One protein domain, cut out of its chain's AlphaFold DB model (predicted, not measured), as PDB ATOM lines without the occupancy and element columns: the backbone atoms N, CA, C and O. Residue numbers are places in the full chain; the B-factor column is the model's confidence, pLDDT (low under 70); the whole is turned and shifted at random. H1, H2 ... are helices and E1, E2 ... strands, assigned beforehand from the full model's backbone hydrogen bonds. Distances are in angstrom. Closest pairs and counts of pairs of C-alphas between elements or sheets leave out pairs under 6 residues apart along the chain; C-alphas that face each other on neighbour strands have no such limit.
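This is residues 224 to 335 of the 468 residues of an uncharacterized protein of Kitasatospora aureofaciens (UniProt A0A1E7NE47). What does this domain look like at first sight? A strongly twisted sheet of five antiparallel strands, in the order E1, E2, E3, E4, E5, has one long helix, H3, crossing one of its faces slantwise over E4 and E5, while the last residues, 329 to 335, stick out free. Beyond the edge strand E5 a long looping link, residues 294 to 316, is tied to that strand by two short pairings, and the short helices H1 and H2 only graze the sheet. What is it made of, and how large is it? The printed part has 112 residues, with three named helices and five named strands in the order H1, E1, H2, E2, E3, E4, E5, H3; the class is mixed, helices and strands, with 55 residues, under half, in named elements. It is compact, with a radius of gyration of the C-alphas of 13.5 A, and rounded, spanning 39 by 34 by 25 A.

Where are the strands? E1 is residues 238 to 241, E2 residues 250 to 254, 13.5 A long, and E3 residues 264 to 268, 13.2 A long. E4, the longest strand, is residues 271 to 279 and runs 24.1 A from C-alpha 271 at (68.182, 98.962, 121.793) to C-alpha 279 at (44.213, 97.790, 123.979); E5 is residues 288 to 293, 16.5 A long. Where are the helices? H1 is residues 229 to 233, beginning with C-alpha 229 at (55.969, 105.149, 122.124), and H2 is residues 243 to 246. H3, residues 317 to 333, runs 25.6 A and ends with C-alpha 333 at (69.592, 79.285, 120.885).

How do the strands join? E2, E3, E4 and E5 form a meander, each strand the antiparallel neighbour of the one before, in three hairpins: N 253 and O 265 are 2.8 A apart, N 266 and O 274 2.8 A, and N 290 and O 277 2.9 A, each within hydrogen-bond range. The edge strand E1 is antiparallel to E2 at 159 degrees, with N 240 and O 252 at 2.8 A, within hydrogen-bond range. How does H3 stand to the sheet? H3 is on one face of the sheet, in two layers, a helix layer and a strand layer, at a height over the sheet of 9.5 A; it lies over E4 and, only just, over E5, with 3 C-alphas, and runs only just slantwise to the strands, at 33 degrees to E4 on the local plane. Its closest C-alphas to E5 are those of Ala 320 and Ala 291, 5.1 A apart, and to E4 those of Ala 317 and Thr 276, 6.1 A apart. Where are the short helices? H1 only grazes the sheet with residues 229 to 230, the closest C-alphas of H1 and E3 being those of Pro 229 and Leu 265, 7.5 A apart; H2 only grazes it with residues 243 to 246. H2 and H3 are close but not clearly touching, the closest C-alphas being those of Phe 246 and His 325, 7.4 A apart, while H1 is apart from both H2 and H3. What do the helix backbones show? Every O i to N i+4 pair is within hydrogen-bond range in H1, and 10 of 13 are in H3; H2 is too short for such a pair.

How far does it reach? The two C-alphas farthest apart are those of Pro 258 and Val 335, 40.3 A. Is the backbone continuous, and which link is long? The printed part has no cut, and the link from E5 to H3 is long, 23 residues; in its short pairings, residues 302 to 303 are antiparallel to residues 292 to 293 of E5, and residues 313 to 314 to residues 289 to 290 of E5. Where is confidence low? The mean pLDDT of the printed part is 88.7, and residues 244 to 245 and 330 to 335 are under 70.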
ATOM      1  N   SER A 224      46.817 103.296 117.136       92.69
ATOM      2  CA  SER A 224      47.372 104.094 118.232       92.69
ATOM      3  C   SER A 224      48.262 103.260 119.164       92.69
ATOM      4  O   SER A 224      49.318 103.727 119.590       92.69
ATOM      5  N   ALA A 225      47.870 102.015 119.449       92.69
ATOM      6  CA  ALA A 225      48.614 101.087 120.301       92.69
ATOM      7  C   ALA A 225      49.927 100.585 119.660       92.69
ATOM      8  O   ALA A 225      50.913 100.353 120.358       92.69
ATOM      9  N   VAL A 226      49.962 100.453 118.329       95.81
ATOM     10  CA  VAL A 226      51.166 100.037 117.578       95.81
ATOM     11  C   VAL A 226      52.073 101.194 117.175       95.81
ATOM     12  O   VAL A 226      53.096 100.967 116.531       95.81
ATOM     13  N   ALA A 227      51.718 102.433 117.507       95.44
ATOM     14  CA  ALA A 227      52.611 103.559 117.293       95.44
ATOM     15  C   ALA A 227      53.812 103.458 118.244       95.44
ATOM     16  O   ALA A 227      53.644 103.146 119.422       95.44
ATOM     17  N   ASP A 228      55.009 103.746 117.731       95.44
ATOM     18  CA  ASP A 228      56.236 103.779 118.527       95.44
ATOM     19  C   ASP A 228      56.084 104.771 119.700       95.44
ATOM     20  O   ASP A 228      55.866 105.969 119.467       95.44
ATOM     21  N   PRO A 229      56.193 104.308 120.958       94.81
ATOM     22  CA  PRO A 229      55.969 105.149 122.124       94.81
ATOM     23  C   PRO A 229      57.017 106.258 122.258       94.81
ATOM     24  O   PRO A 229      56.678 107.331 122.747       94.81
ATOM     25  N   LEU A 230      58.251 106.071 121.772       94.62
ATOM     26  CA  LEU A 230      59.255 107.143 121.780       94.62
ATOM     27  C   LEU A 230      58.864 108.275 120.827       94.62
ATOM     28  O   LEU A 230      59.002 109.449 121.162       94.62
ATOM     29  N   SER A 231      58.321 107.923 119.663       93.06
ATOM     30  CA  SER A 231      57.811 108.892 118.692       93.06
ATOM     31  C   SER A 231      56.531 109.582 119.183       93.06
ATOM     32  O   SER A 231      56.315 110.760 118.904       93.06
ATOM     33  N   ARG A 232      55.675 108.862 119.922       93.56
ATOM     34  CA  ARG A 232      54.366 109.354 120.377       93.56
ATOM     35  C   ARG A 232      54.429 110.167 121.671       93.56
ATOM     36  O   ARG A 232      53.720 111.161 121.792       93.56
ATOM     37  N   PHE A 233      55.232 109.732 122.635       94.31
ATOM     38  CA  PHE A 233      55.284 110.301 123.985       94.31
ATOM     39  C   PHE A 233      56.614 111.001 124.290       94.31
ATOM     40  O   PHE A 233      56.718 111.702 125.292       94.31
ATOM     41  N   GLY A 234      57.627 110.850 123.433       94.25
ATOM     42  CA  GLY A 234      58.957 111.399 123.665       94.25
ATOM     43  C   GLY A 234      59.785 110.554 124.635       94.25
ATOM     44  O   GLY A 234      59.629 109.335 124.731       94.25
ATOM     45  N   ARG A 235      60.715 111.209 125.340       93.56
ATOM     46  CA  ARG A 235      61.651 110.544 126.260       93.56
ATOM     47  C   ARG A 235      60.888 109.911 127.443       93.56
ATOM     48  O   ARG A 235      60.008 110.578 127.975       93.56
ATOM     49  N   PRO A 236      61.233 108.680 127.865       96.00
ATOM     50  CA  PRO A 236      60.671 108.072 129.069       96.00
ATOM     51  C   PRO A 236      60.997 108.883 130.325       96.00
ATOM     52  O   PRO A 236      62.083 109.463 130.431       96.00
ATOM     53  N   ASP A 237      60.080 108.865 131.289       93.38
ATOM     54  CA  ASP A 237      60.243 109.528 132.586       93.38
ATOM     55  C   ASP A 237      61.066 108.668 133.553       93.38
ATOM     56  O   ASP A 237      61.820 109.192 134.376       93.38
ATOM     57  N   ARG A 238      60.955 107.336 133.445       91.75
ATOM     58  CA  ARG A 238      61.631 106.383 134.336       91.75
ATOM     59  C   ARG A 238      62.249 105.231 133.561       91.75
ATOM     60  O   ARG A 238      61.726 104.797 132.537       91.75
ATOM     61  N   HIS A 239      63.352 104.725 134.105       93.88
ATOM     62  CA  HIS A 239      64.018 103.510 133.658       93.88
ATOM     63  C   HIS A 239      64.175 102.571 134.853       93.88
ATOM     64  O   HIS A 239      64.756 102.955 135.866       93.88
ATOM     65  N   HIS A 240      63.664 101.352 134.729       88.31
ATOM     66  CA  HIS A 240      63.873 100.284 135.698       88.31
ATOM     67  C   HIS A 240      64.925  99.329 135.146       88.31
ATOM     68  O   HIS A 240      64.790  98.859 134.015       88.31
ATOM     69  N   ASP A 241      65.975  99.066 135.919       87.38
ATOM     70  CA  ASP A 241      66.937  98.025 135.576       87.38
ATOM     71  C   ASP A 241      66.289  96.660 135.805       87.38
ATOM     72  O   ASP A 241      65.822  96.361 136.901       87.38
ATOM     73  N   LEU A 242      66.235  95.849 134.753       84.75
ATOM     74  CA  LEU A 242      65.709  94.493 134.817       84.75
ATOM     75  C   LEU A 242      66.834  93.454 134.760       84.75
ATOM     76  O   LEU A 242      66.595  92.293 134.415       84.75
ATOM     77  N   SER A 243      68.064  93.863 135.084       80.44
ATOM     78  CA  SER A 243      69.241  93.000 135.069       80.44
ATOM     79  C   SER A 243      69.089  91.747 135.926       80.44
ATOM     80  O   SER A 243      69.559  90.677 135.538       80.44
ATOM     81  N   ILE A 244      68.367  91.859 137.041       63.44
ATOM     82  CA  ILE A 244      68.081  90.756 137.962       63.44
ATOM     83  C   ILE A 244      67.117  89.738 137.331       63.44
ATOM     84  O   ILE A 244      67.301  88.533 137.495       63.44
ATOM     85  N   THR A 245      66.109  90.201 136.585       68.50
ATOM     86  CA  THR A 245      65.037  89.351 136.040       68.50
ATOM     87  C   THR A 245      65.394  88.747 134.682       68.50
ATOM     88  O   THR A 245      65.157  87.565 134.445       68.50
ATOM     89  N   PHE A 246      65.970  89.547 133.779       73.56
ATOM     90  CA  PHE A 246      66.205  89.162 132.379       73.56
ATOM     91  C   PHE A 246      67.695  89.086 132.006       73.56
ATOM     92  O   PHE A 246      68.044  88.727 130.876       73.56
ATOM     93  N   GLY A 247      68.591  89.382 132.950       80.44
ATOM     94  CA  GLY A 247      70.037  89.412 132.748       80.44
ATOM     95  C   GLY A 247      70.563  90.794 132.356       80.44
ATOM     96  O   GLY A 247      69.817  91.737 132.107       80.44
ATOM     97  N   GLN A 248      71.886  90.936 132.289       84.50
ATOM     98  CA  GLN A 248      72.527  92.236 132.082       84.50
ATOM     99  C   GLN A 248      72.039  92.962 130.814       84.50
ATOM    100  O   GLN A 248      71.949  92.386 129.727       84.50
ATOM    101  N   GLY A 249      71.796  94.267 130.962       85.62
ATOM    102  CA  GLY A 249      71.461  95.174 129.868       85.62
ATOM    103  C   GLY A 249      69.971  95.276 129.554       85.62
ATOM    104  O   GLY A 249      69.622  96.032 128.652       85.62
ATOM    105  N   TRP A 250      69.097  94.558 130.255       91.69
ATOM    106  CA  TRP A 250      67.654  94.731 130.115       91.69
ATOM    107  C   TRP A 250      67.146  95.889 130.971       91.69
ATOM    108  O   TRP A 250      67.484  96.000 132.143       91.69
ATOM    109  N   GLN A 251      66.317  96.744 130.384       94.50
ATOM    110  CA  GLN A 251      65.724  97.902 131.041       94.50
ATOM    111  C   GLN A 251      64.263  98.062 130.628       94.50
ATOM    112  O   GLN A 251      63.888  97.755 129.494       94.50
ATOM    113  N   LEU A 252      63.455  98.603 131.535       96.00
ATOM    114  CA  LEU A 252      62.070  98.983 131.286       96.00
ATOM    115  C   LEU A 252      61.924 100.498 131.345       96.00
ATOM    116  O   LEU A 252      62.130 101.101 132.393       96.00
ATOM    117  N   ALA A 253      61.544 101.101 130.232       96.25
ATOM    118  CA  ALA A 253      61.226 102.515 130.135       96.25
ATOM    119  C   ALA A 253      59.715 102.739 130.298       96.25
ATOM    120  O   ALA A 253      58.912 102.049 129.666       96.25
ATOM    121  N   THR A 254      59.324 103.707 131.127       96.00
ATOM    122  CA  THR A 254      57.917 104.060 131.378       96.00
ATOM    123  C   THR A 254      57.696 105.572 131.318       96.00
ATOM    124  O   THR A 254      58.632 106.364 131.456       96.00
ATOM    125  N   TRP A 255      56.443 105.963 131.078       96.69
ATOM    126  CA  TRP A 255      55.991 107.354 131.027       96.69
ATOM    127  C   TRP A 255      54.925 107.587 132.095       96.69
ATOM    128  O   TRP A 255      54.015 106.771 132.254       96.69
ATOM    129  N   ASP A 256      55.003 108.727 132.770       91.69
ATOM    130  CA  ASP A 256      54.052 109.160 133.796       91.69
ATOM    131  C   ASP A 256      52.814 109.841 133.170       91.69
ATOM    132  O   ASP A 256      51.790 110.025 133.828       91.69
ATOM    133  N   SER A 257      52.874 110.189 131.877       91.75
ATOM    134  CA  SER A 257      51.753 110.794 131.149       91.75
ATOM    135  C   SER A 257      50.530 109.863 131.104       91.75
ATOM    136  O   SER A 257      50.630 108.746 130.590       91.75
ATOM    137  N   PRO A 258      49.326 110.332 131.494       89.88
ATOM    138  CA  PRO A 258      48.095 109.549 131.369       89.88
ATOM    139  C   PRO A 258      47.805 109.090 129.932       89.88
ATOM    140  O   PRO A 258      47.204 108.038 129.718       89.88
ATOM    141  N   GLN A 259      48.265 109.851 128.931       89.81
ATOM    142  CA  GLN A 259      48.093 109.507 127.515       89.81
ATOM    143  C   GLN A 259      48.915 108.288 127.086       89.81
ATOM    144  O   GLN A 259      48.586 107.672 126.069       89.81
ATOM    145  N   ALA A 260      49.954 107.933 127.850       90.38
ATOM    146  CA  ALA A 260      50.735 106.729 127.617       90.38
ATOM    147  C   ALA A 260      49.945 105.455 127.938       90.38
ATOM    148  O   ALA A 260      50.340 104.382 127.497       90.38
ATOM    149  N   GLY A 261      48.833 105.545 128.683       85.25
ATOM    150  CA  GLY A 261      47.974 104.390 128.972       85.25
ATOM    151  C   GLY A 261      48.715 103.243 129.667       85.25
ATOM    152  O   GLY A 261      48.366 102.081 129.476       85.25
ATOM    153  N   GLY A 262      49.775 103.570 130.417       89.56
ATOM    154  CA  GLY A 262      50.661 102.597 131.047       89.56
ATOM    155  C   GLY A 262      51.621 101.889 130.088       89.56
ATOM    156  O   GLY A 262      52.103 100.815 130.438       89.56
ATOM    157  N   ALA A 263      51.900 102.449 128.904       95.56
ATOM    158  CA  ALA A 263      52.859 101.879 127.964       95.56
ATOM    159  C   ALA A 263      54.231 101.648 128.616       95.56
ATOM    160  O   ALA A 263      54.757 102.518 129.317       95.56
ATOM    161  N   ARG A 264      54.816 100.473 128.370       97.00
ATOM    162  CA  ARG A 264      56.126 100.086 128.907       97.00
ATOM    163  C   ARG A 264      57.020  99.624 127.773       97.00
ATOM    164  O   ARG A 264      56.688  98.663 127.087       97.00
ATOM    165  N   LEU A 265      58.141 100.302 127.567       96.88
ATOM    166  CA  LEU A 265      59.100  99.976 126.519       96.88
ATOM    167  C   LEU A 265      60.220  99.111 127.084       96.88
ATOM    168  O   LEU A 265      60.931  99.515 128.000       96.88
ATOM    169  N   LEU A 266      60.403  97.936 126.498       96.38
ATOM    170  CA  LEU A 266      61.475  97.020 126.837       96.38
ATOM    171  C   LEU A 266      62.705  97.312 125.973       96.38
ATOM    172  O   LEU A 266      62.644  97.323 124.739       96.38
ATOM    173  N   VAL A 267      63.835  97.533 126.635       95.31
ATOM    174  CA  VAL A 267      65.112  97.905 126.021       95.31
ATOM    175  C   VAL A 267      66.164  96.873 126.413       95.31
ATOM    176  O   VAL A 267      66.250  96.486 127.575       95.31
ATOM    177  N   ARG A 268      66.987  96.434 125.457       94.44
ATOM    178  CA  ARG A 268      68.127  95.542 125.707       94.44
ATOM    179  C   ARG A 268      69.402  96.168 125.160       94.44
ATOM    180  O   ARG A 268      69.497  96.431 123.966       94.44
ATOM    181  N   ALA A 269      70.379  96.398 126.032       92.06
ATOM    182  CA  ALA A 269      71.645  97.063 125.724       92.06
ATOM    183  C   ALA A 269      71.443  98.393 124.967       92.06
ATOM    184  O   ALA A 269      72.104  98.663 123.966       92.06
ATOM    185  N   GLY A 270      70.467  99.193 125.409       90.06
ATOM    186  CA  GLY A 270      70.113 100.474 124.790       90.06
ATOM    187  C   GLY A 270      69.304 100.378 123.491       90.06
ATOM    188  O   GLY A 270      68.941 101.412 122.934       90.06
ATOM    189  N   VAL A 271      68.984  99.172 123.006       94.00
ATOM    190  CA  VAL A 271      68.182  98.962 121.793       94.00
ATOM    191  C   VAL A 271      66.733  98.622 122.168       94.00
ATOM    192  O   VAL A 271      66.516  97.650 122.895       94.00
ATOM    193  N   PRO A 272      65.728  99.375 121.682       95.38
ATOM    194  CA  PRO A 272      64.321  99.026 121.859       95.38
ATOM    195  C   PRO A 272      63.986  97.675 121.213       95.38
ATOM    196  O   PRO A 272      64.238  97.473 120.023       95.38
ATOM    197  N   ILE A 273      63.411  96.762 121.994       96.12
ATOM    198  CA  ILE A 273      63.012  95.417 121.543       96.12
ATOM    199  C   ILE A 273      61.515  95.369 121.231       96.12
ATOM    200  O   ILE A 273      61.093  94.780 120.237       96.12
ATOM    201  N   GLY A 274      60.708  96.026 122.054       97.06
ATOM    202  CA  GLY A 274      59.258  96.061 121.926       97.06
ATOM    203  C   GLY A 274      58.634  96.781 123.106       97.06
ATOM    204  O   GLY A 274      59.333  97.171 124.037       97.06
ATOM    205  N   TRP A 275      57.326  96.986 123.073       97.94
ATOM    206  CA  TRP A 275      56.595  97.596 124.176       97.94
ATOM    207  C   TRP A 275      55.299  96.858 124.460       97.94
ATOM    208  O   TRP A 275      54.782  96.110 123.625       97.94
ATOM    209  N   THR A 276      54.767  97.099 125.650       97.56
ATOM    210  CA  THR A 276      53.417  96.697 126.022       97.56
ATOM    211  C   THR A 276      52.534  97.917 126.187       97.56
ATOM    212  O   THR A 276      53.000  98.993 126.556       97.56
ATOM    213  N   THR A 277      51.256  97.768 125.861       96.69
ATOM    214  CA  THR A 277      50.251  98.826 126.006       96.69
ATOM    215  C   THR A 277      48.875  98.206 126.182       96.69
ATOM    216  O   THR A 277      48.638  97.074 125.749       96.69
ATOM    217  N   LEU A 278      47.958  98.951 126.790       95.50
ATOM    218  CA  LEU A 278      46.568  98.541 126.895       95.50
ATOM    219  C   LEU A 278      45.845  98.756 125.560       95.50
ATOM    220  O   LEU A 278      45.929  99.828 124.955       95.50
ATOM    221  N   LEU A 279      45.116  97.739 125.116       95.19
ATOM    222  CA  LEU A 279      44.213  97.790 123.979       95.19
ATOM    223  C   LEU A 279      42.771  97.738 124.513       95.19
ATOM    224  O   LEU A 279      42.428  96.778 125.209       95.19
ATOM    225  N   PRO A 280      41.916  98.740 124.234       92.88
ATOM    226  CA  PRO A 280      40.529  98.718 124.692       92.88
ATOM    227  C   PRO A 280      39.742  97.591 124.014       92.88
ATOM    228  O   PRO A 280      40.177  97.035 123.005       92.88
ATOM    229  N   GLN A 281      38.570  97.260 124.553       91.31
ATOM    230  CA  GLN A 281      37.643  96.327 123.911       91.31
ATOM    231  C   GLN A 281      37.281  96.805 122.494       91.31
ATOM    232  O   GLN A 281      37.097  97.999 122.262       91.31
ATOM    233  N   GLY A 282      37.187  95.875 121.543       89.94
ATOM    234  CA  GLY A 282      36.923  96.191 120.139       89.94
ATOM    235  C   GLY A 282      36.722  94.942 119.274       89.94
ATOM    236  O   GLY A 282      36.529  93.850 119.812       89.94
ATOM    237  N   PRO A 283      36.807  95.050 117.933       85.12
ATOM    238  CA  PRO A 283      36.600  93.915 117.020       85.12
ATOM    239  C   PRO A 283      37.636  92.785 117.195       85.12
ATOM    240  O   PRO A 283      37.429  91.656 116.747       85.12
ATOM    241  N   TRP A 284      38.744  93.056 117.888       84.38
ATOM    242  CA  TRP A 284      39.755  92.074 118.288       84.38
ATOM    243  C   TRP A 284      39.407  91.289 119.568       84.38
ATOM    244  O   TRP A 284      40.050  90.273 119.816       84.38
ATOM    245  N   GLY A 285      38.398  91.687 120.355       88.31
ATOM    246  CA  GLY A 285      37.958  90.976 121.566       88.31
ATOM    247  C   GLY A 285      37.774  91.880 122.790       88.31
ATOM    248  O   GLY A 285      37.568  93.084 122.652       88.31
ATOM    249  N   LEU A 286      37.866  91.296 123.993       85.44
ATOM    250  CA  LEU A 286      37.618  91.957 125.291       85.44
ATOM    251  C   LEU A 286      38.631  93.058 125.666       85.44
ATOM    252  O   LEU A 286      38.464  93.716 126.689       85.44
ATOM    253  N   GLY A 287      39.650  93.292 124.839       89.62
ATOM    254  CA  GLY A 287      40.759  94.173 125.183       89.62
ATOM    255  C   GLY A 287      41.700  93.528 126.202       89.62
ATOM    256  O   GLY A 287      41.540  92.371 126.587       89.62
ATOM    257  N   GLY A 288      42.726  94.269 126.597       94.38
ATOM    258  CA  GLY A 288      43.774  93.799 127.497       94.38
ATOM    259  C   GLY A 288      45.138  94.339 127.097       94.38
ATOM    260  O   GLY A 288      45.258  95.157 126.186       94.38
ATOM    261  N   TRP A 289      46.178  93.888 127.786       96.94
ATOM    262  CA  TRP A 289      47.548  94.248 127.438       96.94
ATOM    263  C   TRP A 289      47.970  93.527 126.169       96.94
ATOM    264  O   TRP A 289      47.681  92.349 126.017       96.94
ATOM    265  N   ILE A 290      48.656  94.204 125.261       97.06
ATOM    266  CA  ILE A 290      49.239  93.580 124.071       97.06
ATOM    267  C   ILE A 290      50.750  93.760 124.070       97.06
ATOM    268  O   ILE A 290      51.262  94.723 124.642       97.06
ATOM    269  N   ALA A 291      51.447  92.850 123.396       97.50
ATOM    270  CA  ALA A 291      52.870  92.955 123.108       97.50
ATOM    271  C   ALA A 291      53.073  93.420 121.660       97.50
ATOM    272  O   ALA A 291      52.464  92.883 120.727       97.50
ATOM    273  N   VAL A 292      53.924  94.425 121.469       97.69
ATOM    274  CA  VAL A 292      54.255  94.995 120.162       97.69
ATOM    275  C   VAL A 292      55.770  94.987 119.941       97.69
ATOM    276  O   VAL A 292      56.516  95.664 120.644       97.69
ATOM    277  N   GLU A 293      56.237  94.228 118.952       97.06
ATOM    278  CA  GLU A 293      57.647  94.152 118.555       97.06
ATOM    279  C   GLU A 293      58.091  95.451 117.880       97.06
ATOM    280  O   GLU A 293      57.454  95.933 116.936       97.06
ATOM    281  N   HIS A 294      59.226  95.992 118.312       96.19
ATOM    282  CA  HIS A 294      59.785  97.206 117.733       96.19
ATOM    283  C   HIS A 294      60.375  96.924 116.342       96.19
ATOM    284  O   HIS A 294      61.218  96.046 116.172       96.19
ATOM    285  N   GLN A 295      59.942  97.689 115.335       96.50
ATOM    286  CA  GLN A 295      60.340  97.514 113.926       96.50
ATOM    287  C   GLN A 295      61.379  98.546 113.451       96.50
ATOM    288  O   GLN A 295      61.689  98.632 112.259       96.50
ATOM    289  N   GLY A 296      61.921  99.337 114.376       90.75
ATOM    290  CA  GLY A 296      62.827 100.448 114.105       90.75
ATOM    291  C   GLY A 296      62.194 101.811 114.424       90.75
ATOM    292  O   GLY A 296      60.968 101.910 114.498       90.75
ATOM    293  N   PRO A 297      63.018 102.862 114.586       88.00
ATOM    294  CA  PRO A 297      62.550 104.184 114.997       88.00
ATOM    295  C   PRO A 297      61.482 104.743 114.051       88.00
ATOM    296  O   PRO A 297      61.653 104.698 112.829       88.00
ATOM    297  N   GLY A 298      60.382 105.256 114.607       85.44
ATOM    298  CA  GLY A 298      59.302 105.894 113.843       85.44
ATOM    299  C   GLY A 298      58.447 104.951 112.988       85.44
ATOM    300  O   GLY A 298      57.512 105.407 112.329       85.44
ATOM    301  N   LYS A 299      58.730 103.642 112.984       92.12
ATOM    302  CA  LYS A 299      57.896 102.646 112.305       92.12
ATOM    303  C   LYS A 299      56.828 102.109 113.256       92.12
ATOM    304  O   LYS A 299      57.112 101.922 114.440       92.12
ATOM    305  N   PRO A 300      55.615 101.813 112.757       93.50
ATOM    306  CA  PRO A 300      54.635 101.103 113.560       93.50
ATOM    307  C   PRO A 300      55.200  99.737 113.948       93.50
ATOM    308  O   PRO A 300      55.817  99.042 113.134       93.50
ATOM    309  N   GLY A 301      55.009  99.374 115.208       95.56
ATOM    310  CA  GLY A 301      55.433  98.088 115.721       95.56
ATOM    311  C   GLY A 301      54.576  96.944 115.186       95.56
ATOM    312  O   GLY A 301      53.465  97.134 114.682       95.56
ATOM    313  N   ARG A 302      55.098  95.725 115.299       96.69
ATOM    314  CA  ARG A 302      54.406  94.504 114.882       96.69
ATOM    315  C   ARG A 302      53.742  93.864 116.093       96.69
ATOM    316  O   ARG A 302      54.415  93.427 117.016       96.69
ATOM    317  N   VAL A 303      52.414  93.814 116.089       96.06
ATOM    318  CA  VAL A 303      51.644  93.180 117.169       96.06
ATOM    319  C   VAL A 303      51.910  91.685 117.180       96.06
ATOM    320  O   VAL A 303      51.867  91.039 116.130       96.06
ATOM    321  N   VAL A 304      52.122  91.131 118.368       95.00
ATOM    322  CA  VAL A 304      52.125  89.683 118.553       95.00
ATOM    323  C   VAL A 304      50.693  89.177 118.409       95.00
ATOM    324  O   VAL A 304      49.787  89.584 119.139       95.00
ATOM    325  N   VAL A 305      50.480  88.307 117.427       93.81
ATOM    326  CA  VAL A 305      49.166  87.746 117.108       93.81
ATOM    327  C   VAL A 305      49.064  86.302 117.582       93.81
ATOM    328  O   VAL A 305      50.018  85.535 117.480       93.81
ATOM    329  N   GLY A 306      47.889  85.928 118.087       87.12
ATOM    330  CA  GLY A 306      47.580  84.546 118.442       87.12
ATOM    331  C   GLY A 306      47.322  83.666 117.211       87.12
ATOM    332  O   GLY A 306      47.379  84.114 116.065       87.12
ATOM    333  N   THR A 307      46.945  82.408 117.448       79.62
ATOM    334  CA  THR A 307      46.690  81.397 116.399       79.62
ATOM    335  C   THR A 307      45.597  81.782 115.399       79.62
ATOM    336  O   THR A 307      45.616  81.325 114.261       79.62
ATOM    337  N   LEU A 308      44.660  82.647 115.797       83.31
ATOM    338  CA  LEU A 308      43.569  83.140 114.950       83.31
ATOM    339  C   LEU A 308      43.921  84.427 114.178       83.31
ATOM    340  O   LEU A 308      43.027  85.072 113.634       83.31
ATOM    341  N   GLY A 309      45.188  84.857 114.183       87.38
ATOM    342  CA  GLY A 309      45.639  86.085 113.514       87.38
ATOM    343  C   GLY A 309      45.163  87.385 114.174       87.38
ATOM    344  O   GLY A 309      45.340  88.465 113.613       87.38
ATOM    345  N   ARG A 310      44.559  87.302 115.365       90.19
ATOM    346  CA  ARG A 310      44.128  88.457 116.167       90.19
ATOM    347  C   ARG A 310      45.235  88.884 117.134       90.19
ATOM    348  O   ARG A 310      45.998  88.011 117.553       90.19
ATOM    349  N   PRO A 311      45.301  90.172 117.531       94.31
ATOM    350  CA  PRO A 311      46.167  90.614 118.621       94.31
ATOM    351  C   PRO A 311      46.030  89.697 119.836       94.31
ATOM    352  O   PRO A 311      44.917  89.453 120.303       94.31
ATOM    353  N   GLN A 312      47.147  89.171 120.327       93.94
ATOM    354  CA  GLN A 312      47.149  88.398 121.559       93.94
ATOM    355  C   GLN A 312      47.047  89.363 122.742       93.94
ATOM    356  O   GLN A 312      47.903  90.232 122.913       93.94
ATOM    357  N   THR A 313      45.985  89.226 123.536       94.38
ATOM    358  CA  THR A 313      45.743  90.044 124.729       94.38
ATOM    359  C   THR A 313      46.100  89.282 126.000       94.38
ATOM    360  O   THR A 313      45.774  88.103 126.135       94.38
ATOM    361  N   PHE A 314      46.699  89.981 126.954       92.38
ATOM    362  CA  PHE A 314      47.159  89.478 128.240       92.38
ATOM    363  C   PHE A 314      46.444  90.207 129.380       92.38
ATOM    364  O   PHE A 314      46.046  91.369 129.245       92.38
ATOM    365  N   ALA A 315      46.293  89.528 130.518       87.12
ATOM    366  CA  ALA A 315      45.644  90.103 131.695       87.12
ATOM    367  C   ALA A 315      46.468  91.243 132.319       87.12
ATOM    368  O   ALA A 315      45.901  92.197 132.851       87.12
ATOM    369  N   THR A 316      47.800  91.178 132.219       90.94
ATOM    370  CA  THR A 316      48.728  92.153 132.805       90.94
ATOM    371  C   THR A 316      49.811  92.566 131.809       90.94
ATOM    372  O   THR A 316      50.090  91.867 130.832       90.94
ATOM    373  N   ALA A 317      50.440  93.716 132.066       90.62
ATOM    374  CA  ALA A 317      51.563  94.204 131.269       90.62
ATOM    375  C   ALA A 317      52.779  93.269 131.346       90.62
ATOM    376  O   ALA A 317      53.511  93.151 130.370       90.62
ATOM    377  N   ASP A 318      52.980  92.612 132.489       87.00
ATOM    378  CA  ASP A 318      54.132  91.741 132.735       87.00
ATOM    379  C   ASP A 318      54.023  90.443 131.924       87.00
ATOM    380  O   ASP A 318      54.967  90.073 131.234       87.00
ATOM    381  N   LEU A 319      52.823  89.852 131.862       85.81
ATOM    382  CA  LEU A 319      52.526  88.731 130.962       85.81
ATOM    383  C   LEU A 319      52.787  89.076 129.489       85.81
ATOM    384  O   LEU A 319      53.279  88.252 128.724       85.81
ATOM    385  N   ALA A 320      52.454  90.302 129.081       93.56
ATOM    386  CA  ALA A 320      52.739  90.766 127.728       93.56
ATOM    387  C   ALA A 320      54.251  90.984 127.498       93.56
ATOM    388  O   ALA A 320      54.735  90.755 126.391       93.56
ATOM    389  N   LEU A 321      55.011  91.404 128.517       91.50
ATOM    390  CA  LEU A 321      56.467  91.573 128.423       91.50
ATOM    391  C   LEU A 321      57.192  90.227 128.297       91.50
ATOM    392  O   LEU A 321      58.159  90.132 127.534       91.50
ATOM    393  N   ASP A 322      56.708  89.189 128.980       87.00
ATOM    394  CA  ASP A 322      57.304  87.847 128.962       87.00
ATOM    395  C   ASP A 322      57.390  87.247 127.546       87.00
ATOM    396  O   ASP A 322      58.329  86.507 127.234       87.00
ATOM    397  N   VAL A 323      56.504  87.657 126.634       92.00
ATOM    398  CA  VAL A 323      56.540  87.274 125.212       92.00
ATOM    399  C   VAL A 323      57.873  87.632 124.546       92.00
ATOM    400  O   VAL A 323      58.437  86.832 123.789       92.00
ATOM    401  N   PHE A 324      58.413  88.823 124.824       88.94
ATOM    402  CA  PHE A 324      59.690  89.257 124.250       88.94
ATOM    403  C   PHE A 324      60.852  88.462 124.822       88.94
ATOM    404  O   PHE A 324      61.803  88.135 124.107       88.94
ATOM    405  N   HIS A 325      60.768  88.124 126.104       81.19
ATOM    406  CA  HIS A 325      61.785  87.329 126.757       81.19
ATOM    407  C   HIS A 325      61.842  85.912 126.169       81.19
ATOM    408  O   HIS A 325      62.919  85.484 125.748       81.19
ATOM    409  N   GLN A 326      60.699  85.234 126.024       82.94
ATOM    410  CA  GLN A 326      60.612  83.915 125.386       82.94
ATOM    411  C   GLN A 326      61.142  83.952 123.941       82.94
ATOM    412  O   GLN A 326      62.004  83.154 123.565       82.94
ATOM    413  N   SER A 327      60.726  84.949 123.154       81.69
ATOM    414  CA  SER A 327      61.181  85.121 121.764       81.69
ATOM    415  C   SER A 327      62.696  85.359 121.666       81.69
ATOM    416  O   SER A 327      63.371  84.824 120.784       81.69
ATOM    417  N   SER A 328      63.262  86.124 122.603       76.25
ATOM    418  CA  SER A 328      64.698  86.418 122.639       76.25
ATOM    419  C   SER A 328      65.564  85.217 123.038       76.25
ATOM    420  O   SER A 328      66.700  85.119 122.570       76.25
ATOM    421  N   ARG A 329      65.034  84.287 123.850       72.50
ATOM    422  CA  ARG A 329      65.701  83.018 124.188       72.50
ATOM    423  C   ARG A 329      65.798  82.113 122.964       72.50
ATOM    424  O   ARG A 329      66.886  81.658 122.631       72.50
ATOM    425  N   HIS A 330      64.704  81.972 122.215       64.75
ATOM    426  CA  HIS A 330      64.705  81.191 120.976       64.75
ATOM    427  C   HIS A 330      65.666  81.741 119.913       64.75
ATOM    428  O   HIS A 330      66.308  80.970 119.204       64.75
ATOM    429  N   LEU A 331      65.820  83.067 119.826       58.75
ATOM    430  CA  LEU A 331      66.817  83.693 118.951       58.75
ATOM    431  C   LEU A 331      68.259  83.453 119.419       58.75
ATOM    432  O   LEU A 331      69.144  83.320 118.579       58.75
ATOM    433  N   ALA A 332      68.508  83.401 120.729       58.72
ATOM    434  CA  ALA A 332      69.837  83.119 121.267       58.72
ATOM    435  C   ALA A 332      70.263  81.662 121.022       58.72
ATOM    436  O   ALA A 332      71.421  81.427 120.680       58.72
ATOM    437  N   ASP A 333      69.328  80.713 121.113       51.59
ATOM    438  CA  ASP A 333      69.592  79.285 120.885       51.59
ATOM    439  C   ASP A 333      69.739  78.928 119.393       51.59
ATOM    440  O   ASP A 333      70.386  77.943 119.041       51.59
ATOM    441  N   ALA A 334      69.169  79.738 118.494       44.25
ATOM    442  CA  ALA A 334      69.220  79.513 117.048       44.25
ATOM    443  C   ALA A 334      70.511  80.017 116.370       44.25
ATOM    444  O   ALA A 334      70.744  79.715 115.196       44.25
ATOM    445  N   VAL A 335      71.360  80.782 117.068       38.16
ATOM    446  CA  VAL A 335      72.644  81.242 116.516       38.16
ATOM    447  C   VAL A 335      73.742  80.241 116.903       38.16
ATOM    448  O   VAL A 335      74.100  80.172 118.079       38.16
TER     449      VAL A 335